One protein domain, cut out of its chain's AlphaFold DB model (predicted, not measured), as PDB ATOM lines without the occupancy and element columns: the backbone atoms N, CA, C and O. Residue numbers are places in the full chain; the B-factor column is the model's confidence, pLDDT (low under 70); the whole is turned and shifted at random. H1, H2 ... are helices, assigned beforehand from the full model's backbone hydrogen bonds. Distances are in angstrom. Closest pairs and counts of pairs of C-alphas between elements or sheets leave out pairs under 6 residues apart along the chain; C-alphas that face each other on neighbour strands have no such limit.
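Overview. This is residues 3 to 65 of the 68 residues of a protein of Lactobacillus reuteri (UniProt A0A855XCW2). One long helix, H1, makes the length of this model; its residues 3 to 14 stick out as a bare arm, and beyond its residue 28 a tight link leads into a small head of two helices, H2 and H3, packed on each other at a steep angle. From H3 the chain folds back, and the short helix H4 packs on residues 19 to 27 of H1. The printed part has 63 residues, with four named helices in the order H1, H2, H3, H4 and no named strand, and its class is all helix. The whole is loose, with a radius of gyration of the C-alphas of 14.3 A, and it spans 45 by 20 by 16 A along its three main axes.

Along the chain. H1, residues 3 to 28, is the longest helix, 37.6 A from first to last C-alpha; it runs from C-alpha 3 at (123.919, 168.708, 101.142) to C-alpha 28 at (160.939, 169.594, 107.661). H2, residues 32 to 41, is 14.3 A long. H3, residues 46 to 53, is 10.3 A long. H4, residues 59 to 63, is 6.1 A long and ends with C-alpha 63 at (151.018, 178.054, 105.227).

Arrangement. H1 touches H4 with residues 19 to 27 alone, and the closest C-alphas, those of Ala 19 and Ala 63, are 5.2 A apart. H1 and H2 are close but not clearly touching: their closest C-alphas, those of Trp 26 and Lys 35, are 7.9 A apart. The lines of H1 and H2 stand at a steep tilt of 46 degrees, opposite ways. H2 and H3 touch, with the C-alphas of Val 36 and Ala 49 closest at 5.2 A. They stand at a steep tilt of 53 degrees, opposite ways. H3 and H4 are only just apart, their closest C-alphas 8.3 A from each other. H1 and H3 are apart, and so are H2 and H4. In H1, H2, H3 and H4 every pair of O i and N i+4 is within hydrogen-bond range.

Size, cuts and confidence. The two C-alphas farthest apart, those of Ile 3 and Lys 33, are 45.8 A from each other. Residues 3 to 14, which belong to H1, stand free; the body without them has 51 residues, spans 28 by 19 by 16 A and has a radius of gyration of 10.4 A. The printed part has no cut. The links H1 to H2, H2 to H3 and H3 to H4 are tight. The mean pLDDT of the printed part is 83.5, with residue 3 and residues 64 to 65 under 70.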
ATOM      1  N   ILE A   3     122.691 168.966 101.926       66.75
ATOM      2  CA  ILE A   3     123.919 168.708 101.142       66.75
ATOM      3  C   ILE A   3     124.866 169.928 101.107       66.75
ATOM      4  O   ILE A   3     126.087 169.772 101.155       66.75
ATOM      5  N   GLY A   4     124.319 171.150 101.099       72.81
ATOM      6  CA  GLY A   4     125.110 172.391 101.080       72.81
ATOM      7  C   GLY A   4     125.928 172.633 102.357       72.81
ATOM      8  O   GLY A   4     127.054 173.110 102.294       72.81
ATOM      9  N   LYS A   5     125.407 172.242 103.530       73.56
ATOM     10  CA  LYS A   5     126.151 172.357 104.801       73.56
ATOM     11  C   LYS A   5     127.301 171.356 104.891       73.56
ATOM     12  O   LYS A   5     128.353 171.683 105.429       73.56
ATOM     13  N   LEU A   6     127.108 170.145 104.365       78.50
ATOM     14  CA  LEU A   6     128.139 169.109 104.385       78.50
ATOM     15  C   LEU A   6     129.316 169.477 103.472       78.50
ATOM     16  O   LEU A   6     130.471 169.308 103.849       78.50
ATOM     17  N   THR A   7     129.021 170.021 102.293       81.94
ATOM     18  CA  THR A   7     130.048 170.474 101.347       81.94
ATOM     19  C   THR A   7     130.867 171.642 101.901       81.94
ATOM     20  O   THR A   7     132.093 171.586 101.828       81.94
ATOM     21  N   ASP A   8     130.237 172.635 102.536       83.19
ATOM     22  CA  ASP A   8     130.952 173.733 103.213       83.19
ATOM     23  C   ASP A   8     131.848 173.227 104.360       83.19
ATOM     24  O   ASP A   8     133.023 173.592 104.469       83.19
ATOM     25  N   PHE A   9     131.336 172.295 105.170       85.81
ATOM     26  CA  PHE A   9     132.101 171.682 106.255       85.81
ATOM     27  C   PHE A   9     133.340 170.929 105.746       85.81
ATOM     28  O   PHE A   9     134.442 171.121 106.268       85.81
ATOM     29  N   ILE A  10     133.187 170.125 104.689       87.62
ATOM     30  CA  ILE A  10     134.295 169.391 104.062       87.62
ATOM     31  C   ILE A  10     135.330 170.361 103.480       87.62
ATOM     32  O   ILE A  10     136.526 170.172 103.693       87.62
ATOM     33  N   GLN A  11     134.901 171.433 102.808       88.38
ATOM     34  CA  GLN A  11     135.818 172.444 102.269       88.38
ATOM     35  C   GLN A  11     136.617 173.145 103.372       88.38
ATOM     36  O   GLN A  11     137.820 173.388 103.226       88.38
ATOM     37  N   ARG A  12     135.981 173.452 104.508       87.19
ATOM     38  CA  ARG A  12     136.655 174.072 105.653       87.19
ATOM     39  C   ARG A  12     137.680 173.133 106.288       87.19
ATOM     40  O   ARG A  12     138.781 173.580 106.623       87.19
ATOM     41  N   LEU A  13     137.344 171.850 106.415       88.88
ATOM     42  CA  LEU A  13     138.260 170.820 106.904       88.88
ATOM     43  C   LEU A  13     139.447 170.611 105.962       88.88
ATOM     44  O   LEU A  13     140.587 170.623 106.421       88.88
ATOM     45  N   ASP A  14     139.207 170.491 104.658       88.06
ATOM     46  CA  ASP A  14     140.265 170.338 103.657       88.06
ATOM     47  C   ASP A  14     141.213 171.553 103.659       88.06
ATOM     48  O   ASP A  14     142.438 171.400 103.690       88.06
ATOM     49  N   LYS A  15     140.674 172.774 103.773       88.00
ATOM     50  CA  LYS A  15     141.483 173.996 103.907       88.00
ATOM     51  C   LYS A  15     142.371 173.972 105.154       88.00
ATOM     52  O   LYS A  15     143.542 174.362 105.081       88.00
ATOM     53  N   TRP A  16     141.834 173.527 106.287       88.00
ATOM     54  CA  TRP A  16     142.591 173.400 107.533       88.00
ATOM     55  C   TRP A  16     143.670 172.314 107.435       88.00
ATOM     56  O   TRP A  16     144.825 172.553 107.795       88.00
ATOM     57  N   LEU A  17     143.333 171.158 106.859       89.31
ATOM     58  CA  LEU A  17     144.256 170.043 106.660       89.31
ATOM     59  C   LEU A  17     145.427 170.439 105.749       89.31
ATOM     60  O   LEU A  17     146.587 170.225 106.104       89.31
ATOM     61  N   ARG A  18     145.155 171.117 104.626       87.88
ATOM     62  CA  ARG A  18     146.190 171.645 103.718       87.88
ATOM     63  C   ARG A  18     147.108 172.653 104.401       87.88
ATOM     64  O   ARG A  18     148.311 172.667 104.137       87.88
ATOM     65  N   ALA A  19     146.581 173.505 105.282       86.69
ATOM     66  CA  ALA A  19     147.409 174.417 106.070       86.69
ATOM     67  C   ALA A  19     148.327 173.645 107.032       86.69
ATOM     68  O   ALA A  19     149.512 173.965 107.156       86.69
ATOM     69  N   ARG A  20     147.816 172.583 107.664       88.44
ATOM     70  CA  ARG A  20     148.592 171.755 108.590       88.44
ATOM     71  C   ARG A  20     149.699 170.971 107.888       88.44
ATOM     72  O   ARG A  20     150.839 171.003 108.347       88.44
ATOM     73  N   ILE A  21     149.406 170.349 106.746       89.12
ATOM     74  CA  ILE A  21     150.403 169.655 105.912       89.12
ATOM     75  C   ILE A  21     151.506 170.629 105.477       89.12
ATOM     76  O   ILE A  21     152.690 170.337 105.644       89.12
ATOM     77  N   ARG A  22     151.143 171.836 105.016       85.94
ATOM     78  CA  ARG A  22     152.124 172.870 104.646       85.94
ATOM     79  C   ARG A  22     153.017 173.282 105.813       85.94
ATOM     80  O   ARG A  22     154.213 173.479 105.610       85.94
ATOM     81  N   GLN A  23     152.489 173.362 107.036       87.25
ATOM     82  CA  GLN A  23     153.319 173.596 108.223       87.25
ATOM     83  C   GLN A  23     154.327 172.468 108.472       87.25
ATOM     84  O   GLN A  23     155.472 172.759 108.818       87.25
ATOM     85  N   TYR A  24     153.925 171.203 108.318       88.69
ATOM     86  CA  TYR A  24     154.834 170.064 108.481       88.69
ATOM     87  C   TYR A  24     155.964 170.092 107.452       88.69
ATOM     88  O   TYR A  24     157.130 169.994 107.836       88.69
ATOM     89  N   ILE A  25     155.641 170.339 106.180       86.69
ATOM     90  CA  ILE A  25     156.633 170.505 105.105       86.69
ATOM     91  C   ILE A  25     157.611 171.640 105.453       86.69
ATOM     92  O   ILE A  25     158.829 171.468 105.395       86.69
ATOM     93  N   TRP A  26     157.096 172.784 105.912       85.19
ATOM     94  CA  TRP A  26     157.926 173.918 106.323       85.19
ATOM     95  C   TRP A  26     158.827 173.630 107.529       85.19
ATOM     96  O   TRP A  26     159.946 174.141 107.580       85.19
ATOM     97  N   LYS A  27     158.369 172.826 108.496       85.56
ATOM     98  CA  LYS A  27     159.190 172.372 109.632       85.56
ATOM     99  C   LYS A  27     160.274 171.386 109.204       85.56
ATOM    100  O   LYS A  27     161.368 171.405 109.767       85.56
ATOM    101  N   GLN A  28     159.978 170.537 108.224       88.75
ATOM    102  CA  GLN A  28     160.939 169.594 107.661       88.75
ATOM    103  C   GLN A  28     162.077 170.332 106.949       88.75
ATOM    104  O   GLN A  28     163.242 169.943 107.042       88.75
ATOM    105  N   TRP A  29     161.777 171.454 106.293       88.62
ATOM    106  CA  TRP A  29     162.788 172.288 105.654       88.62
ATOM    107  C   TRP A  29     163.477 173.191 106.683       88.62
ATOM    108  O   TRP A  29     163.139 174.358 106.839       88.62
ATOM    109  N   LYS A  30     164.484 172.671 107.391       81.75
ATOM    110  CA  LYS A  30     165.264 173.474 108.355       81.75
ATOM    111  C   LYS A  30     166.248 174.435 107.682       81.75
ATOM    112  O   LYS A  30     166.431 175.559 108.141       81.75
ATOM    113  N   LYS A  31     166.885 174.010 106.586       88.06
ATOM    114  CA  LYS A  31     167.937 174.780 105.903       88.06
ATOM    115  C   LYS A  31     167.347 175.714 104.845       88.06
ATOM    116  O   LYS A  31     166.512 175.295 104.047       88.06
ATOM    117  N   LEU A  32     167.847 176.954 104.784       83.94
ATOM    118  CA  LEU A  32     167.430 177.951 103.787       83.94
ATOM    119  C   LEU A  32     167.648 177.451 102.350       83.94
ATOM    120  O   LEU A  32     166.743 177.550 101.532       83.94
ATOM    121  N   LYS A  33     168.805 176.835 102.071       86.06
ATOM    122  CA  LYS A  33     169.117 176.270 100.747       86.06
ATOM    123  C   LYS A  33     168.058 175.259 100.289       86.06
ATOM    124  O   LYS A  33     167.597 175.340  99.162       86.06
ATOM    125  N   THR A  34     167.623 174.373 101.188       87.19
ATOM    126  CA  THR A  34     166.602 173.349 100.907       87.19
ATOM    127  C   THR A  34     165.217 173.956 100.683       87.19
ATOM    128  O   THR A  34     164.462 173.475  99.845       87.19
ATOM    129  N   LYS A  35     164.880 175.036 101.402       86.75
ATOM    130  CA  LYS A  35     163.644 175.791 101.158       86.75
ATOM    131  C   LYS A  35     163.654 176.400  99.760       86.75
ATOM    132  O   LYS A  35     162.700 176.212  99.023       86.75
ATOM    133  N   VAL A  36     164.738 177.080  99.382       86.94
ATOM    134  CA  VAL A  36     164.859 177.730  98.068       86.94
ATOM    135  C   VAL A  36     164.780 176.708  96.936       86.94
ATOM    136  O   VAL A  36     164.003 176.910  96.013       86.94
ATOM    137  N   THR A  37     165.507 175.589  97.021       88.94
ATOM    138  CA  THR A  37     165.474 174.563  95.967       88.94
ATOM    139  C   THR A  37     164.102 173.913  95.833       88.94
ATOM    140  O   THR A  37     163.637 173.693  94.720       88.94
ATOM    141  N   ASN A  38     163.415 173.634  96.943       87.44
ATOM    142  CA  ASN A  38     162.074 173.056  96.882       87.44
ATOM    143  C   ASN A  38     161.020 174.068  96.405       87.44
ATOM    144  O   ASN A  38     160.116 173.687  95.671       87.44
ATOM    145  N   LEU A  39     161.153 175.351  96.757       86.31
ATOM    146  CA  LEU A  39     160.296 176.420  96.235       86.31
ATOM    147  C   LEU A  39     160.517 176.641  94.730       86.31
ATOM    148  O   LEU A  39     159.553 176.804  93.991       86.31
ATOM    149  N   GLN A  40     161.759 176.562  94.250       87.12
ATOM    150  CA  GLN A  40     162.055 176.591  92.814       87.12
ATOM    151  C   GLN A  40     161.452 175.391  92.076       87.12
ATOM    152  O   GLN A  40     160.876 175.563  91.008       87.12
ATOM    153  N   LYS A  41     161.511 174.184  92.660       86.19
ATOM    154  CA  LYS A  41     160.846 172.990  92.100       86.19
ATOM    155  C   LYS A  41     159.328 173.145  91.993       86.19
ATOM    156  O   LYS A  41     158.725 172.535  91.121       86.19
ATOM    157  N   LEU A  42     158.723 173.954  92.861       83.81
ATOM    158  CA  LEU A  42     157.299 174.294  92.815       83.81
ATOM    159  C   LEU A  42     156.967 175.373  91.765       83.81
ATOM    160  O   LEU A  42     155.801 175.719  91.609       83.81
ATOM    161  N   GLY A  43     157.962 175.898  91.041       84.69
ATOM    162  CA  GLY A  43     157.774 176.879  89.969       84.69
ATOM    163  C   GLY A  43     157.923 178.341  90.398       84.69
ATOM    164  O   GLY A  43     157.621 179.236  89.613       84.69
ATOM    165  N   LEU A  44     158.392 178.619  91.621       83.75
ATOM    166  CA  LEU A  44     158.691 179.992  92.037       83.75
ATOM    167  C   LEU A  44     159.966 180.508  91.367       83.75
ATOM    168  O   LEU A  44     160.971 179.798  91.268       83.75
ATOM    169  N   SER A  45     159.948 181.788  90.991       84.81
ATOM    170  CA  SER A  45     161.144 182.482  90.519       84.81
ATOM    171  C   SER A  45     162.237 182.449  91.595       84.81
ATOM    172  O   SER A  45     161.956 182.450  92.797       84.81
ATOM    173  N   GLN A  46     163.510 182.434  91.198       83.31
ATOM    174  CA  GLN A  46     164.627 182.357  92.148       83.31
ATOM    175  C   GLN A  46     164.629 183.509  93.168       83.31
ATOM    176  O   GLN A  46     164.974 183.291  94.331       83.31
ATOM    177  N   ARG A  47     164.222 184.715  92.749       83.62
ATOM    178  CA  ARG A  47     164.112 185.885  93.631       83.62
ATOM    179  C   ARG A  47     162.997 185.701  94.652       83.62
ATOM    180  O   ARG A  47     163.249 185.843  95.847       83.62
ATOM    181  N   ASP A  48     161.810 185.303  94.203       82.69
ATOM    182  CA  ASP A  48     160.670 185.094  95.097       82.69
ATOM    183  C   ASP A  48     160.942 183.939  96.058       82.69
ATOM    184  O   ASP A  48     160.769 184.081  97.267       82.69
ATOM    185  N   ALA A  49     161.471 182.822  95.556       85.25
ATOM    186  CA  ALA A  49     161.859 181.679  96.371       85.25
ATOM    187  C   ALA A  49     162.824 182.081  97.497       85.25
ATOM    188  O   ALA A  49     162.672 181.612  98.625       85.25
ATOM    189  N   TYR A  50     163.778 182.978  97.230       84.88
ATOM    190  CA  TYR A  50     164.707 183.471  98.247       84.88
ATOM    191  C   TYR A  50     164.018 184.362  99.288       84.88
ATOM    192  O   TYR A  50     164.218 184.161 100.487       84.88
ATOM    193  N   VAL A  51     163.163 185.294  98.854       85.94
ATOM    194  CA  VAL A  51     162.386 186.188  99.737       85.94
ATOM    195  C   VAL A  51     161.427 185.397 100.633       85.94
ATOM    196  O   VAL A  51     161.300 185.667 101.829       85.94
ATOM    197  N   PHE A  52     160.768 184.376 100.084       81.25
ATOM    198  CA  PHE A  52     159.870 183.510 100.842       81.25
ATOM    199  C   PHE A  52     160.628 182.544 101.753       81.25
ATOM    200  O   PHE A  52     160.194 182.315 102.882       81.25
ATOM    201  N   ALA A  53     161.778 182.016 101.330       83.88
ATOM    202  CA  ALA A  53     162.610 181.151 102.165       83.88
ATOM    203  C   ALA A  53     163.200 181.891 103.377       83.88
ATOM    204  O   ALA A  53     163.280 181.303 104.462       83.88
ATOM    205  N   SER A  54     163.595 183.157 103.201       82.62
ATOM    206  CA  SER A  54     164.192 184.011 104.239       82.62
ATOM    207  C   SER A  54     163.160 184.707 105.130       82.62
ATOM    208  O   SER A  54     163.523 185.422 106.068       82.62
ATOM    209  N   THR A  55     161.865 184.477 104.888       82.06
ATOM    210  CA  THR A  55     160.803 185.102 105.668       82.06
ATOM    211  C   THR A  55     160.897 184.728 107.151       82.06
ATOM    212  O   THR A  55     160.972 183.559 107.529       82.06
ATOM    213  N   ARG A  56     160.850 185.742 108.021       76.06
ATOM    214  CA  ARG A  56     160.763 185.578 109.486       76.06
ATOM    215  C   ARG A  56     159.322 185.382 109.969       76.06
ATOM    216  O   ARG A  56     159.069 185.330 111.168       76.06
ATOM    217  N   LYS A  57     158.365 185.299 109.039       80.12
ATOM    218  CA  LYS A  57     156.956 185.047 109.346       80.12
ATOM    219  C   LYS A  57     156.811 183.627 109.905       80.12
ATOM    220  O   LYS A  57     157.379 182.681 109.368       80.12
ATOM    221  N   GLY A  58     156.044 183.488 110.986       77.56
ATOM    222  CA  GLY A  58     155.780 182.187 111.600       77.56
ATOM    223  C   GLY A  58     155.086 181.223 110.634       77.56
ATOM    224  O   GLY A  58     154.319 181.644 109.767       77.56
ATOM    225  N   TYR A  59     155.314 179.922 110.826       78.81
ATOM    226  CA  TYR A  59     154.908 178.853 109.903       78.81
ATOM    227  C   TYR A  59     153.426 178.880 109.495       78.81
ATOM    228  O   TYR A  59     153.084 178.512 108.378       78.81
ATOM    229  N   TRP A  60     152.532 179.321 110.389       78.00
ATOM    230  CA  TRP A  60     151.102 179.453 110.091       78.00
ATOM    231  C   TRP A  60     150.816 180.519 109.030       78.00
ATOM    232  O   TRP A  60     150.052 180.283 108.098       78.00
ATOM    233  N   ARG A  61     151.497 181.668 109.104       78.06
ATOM    234  CA  ARG A  61     151.338 182.748 108.124       78.06
ATOM    235  C   ARG A  61     151.885 182.341 106.755       78.06
ATOM    236  O   ARG A  61     151.313 182.723 105.740       78.06
ATOM    237  N   THR A  62     152.947 181.539 106.718       75.50
ATOM    238  CA  THR A  62     153.513 180.986 105.479       75.50
ATOM    239  C   THR A  62     152.623 179.903 104.869       75.50
ATOM    240  O   THR A  62     152.495 179.850 103.653       75.50
ATOM    241  N   ALA A  63     151.951 179.087 105.689       71.00
ATOM    242  CA  ALA A  63     151.018 178.054 105.227       71.00
ATOM    243  C   ALA A  63     149.713 178.614 104.629       71.00
ATOM    244  O   ALA A  63     149.092 177.958 103.797       71.00
ATOM    245  N   HIS A  64     149.295 179.815 105.036       69.62
ATOM    246  CA  HIS A  64     148.149 180.521 104.449       69.62
ATOM    247  C   HIS A  64     148.528 181.458 103.295       69.62
ATOM    248  O   HIS A  64     147.641 181.977 102.617       69.62
ATOM    249  N   SER A  65     149.824 181.679 103.066       69.19
ATOM    250  CA  SER A  65     150.303 182.447 101.921       69.19
ATOM    251  C   SER A  65     150.032 181.669 100.635       69.19
ATOM    252  O   SER A  65     150.293 180.469 100.564       69.19
TER     253      SER A  65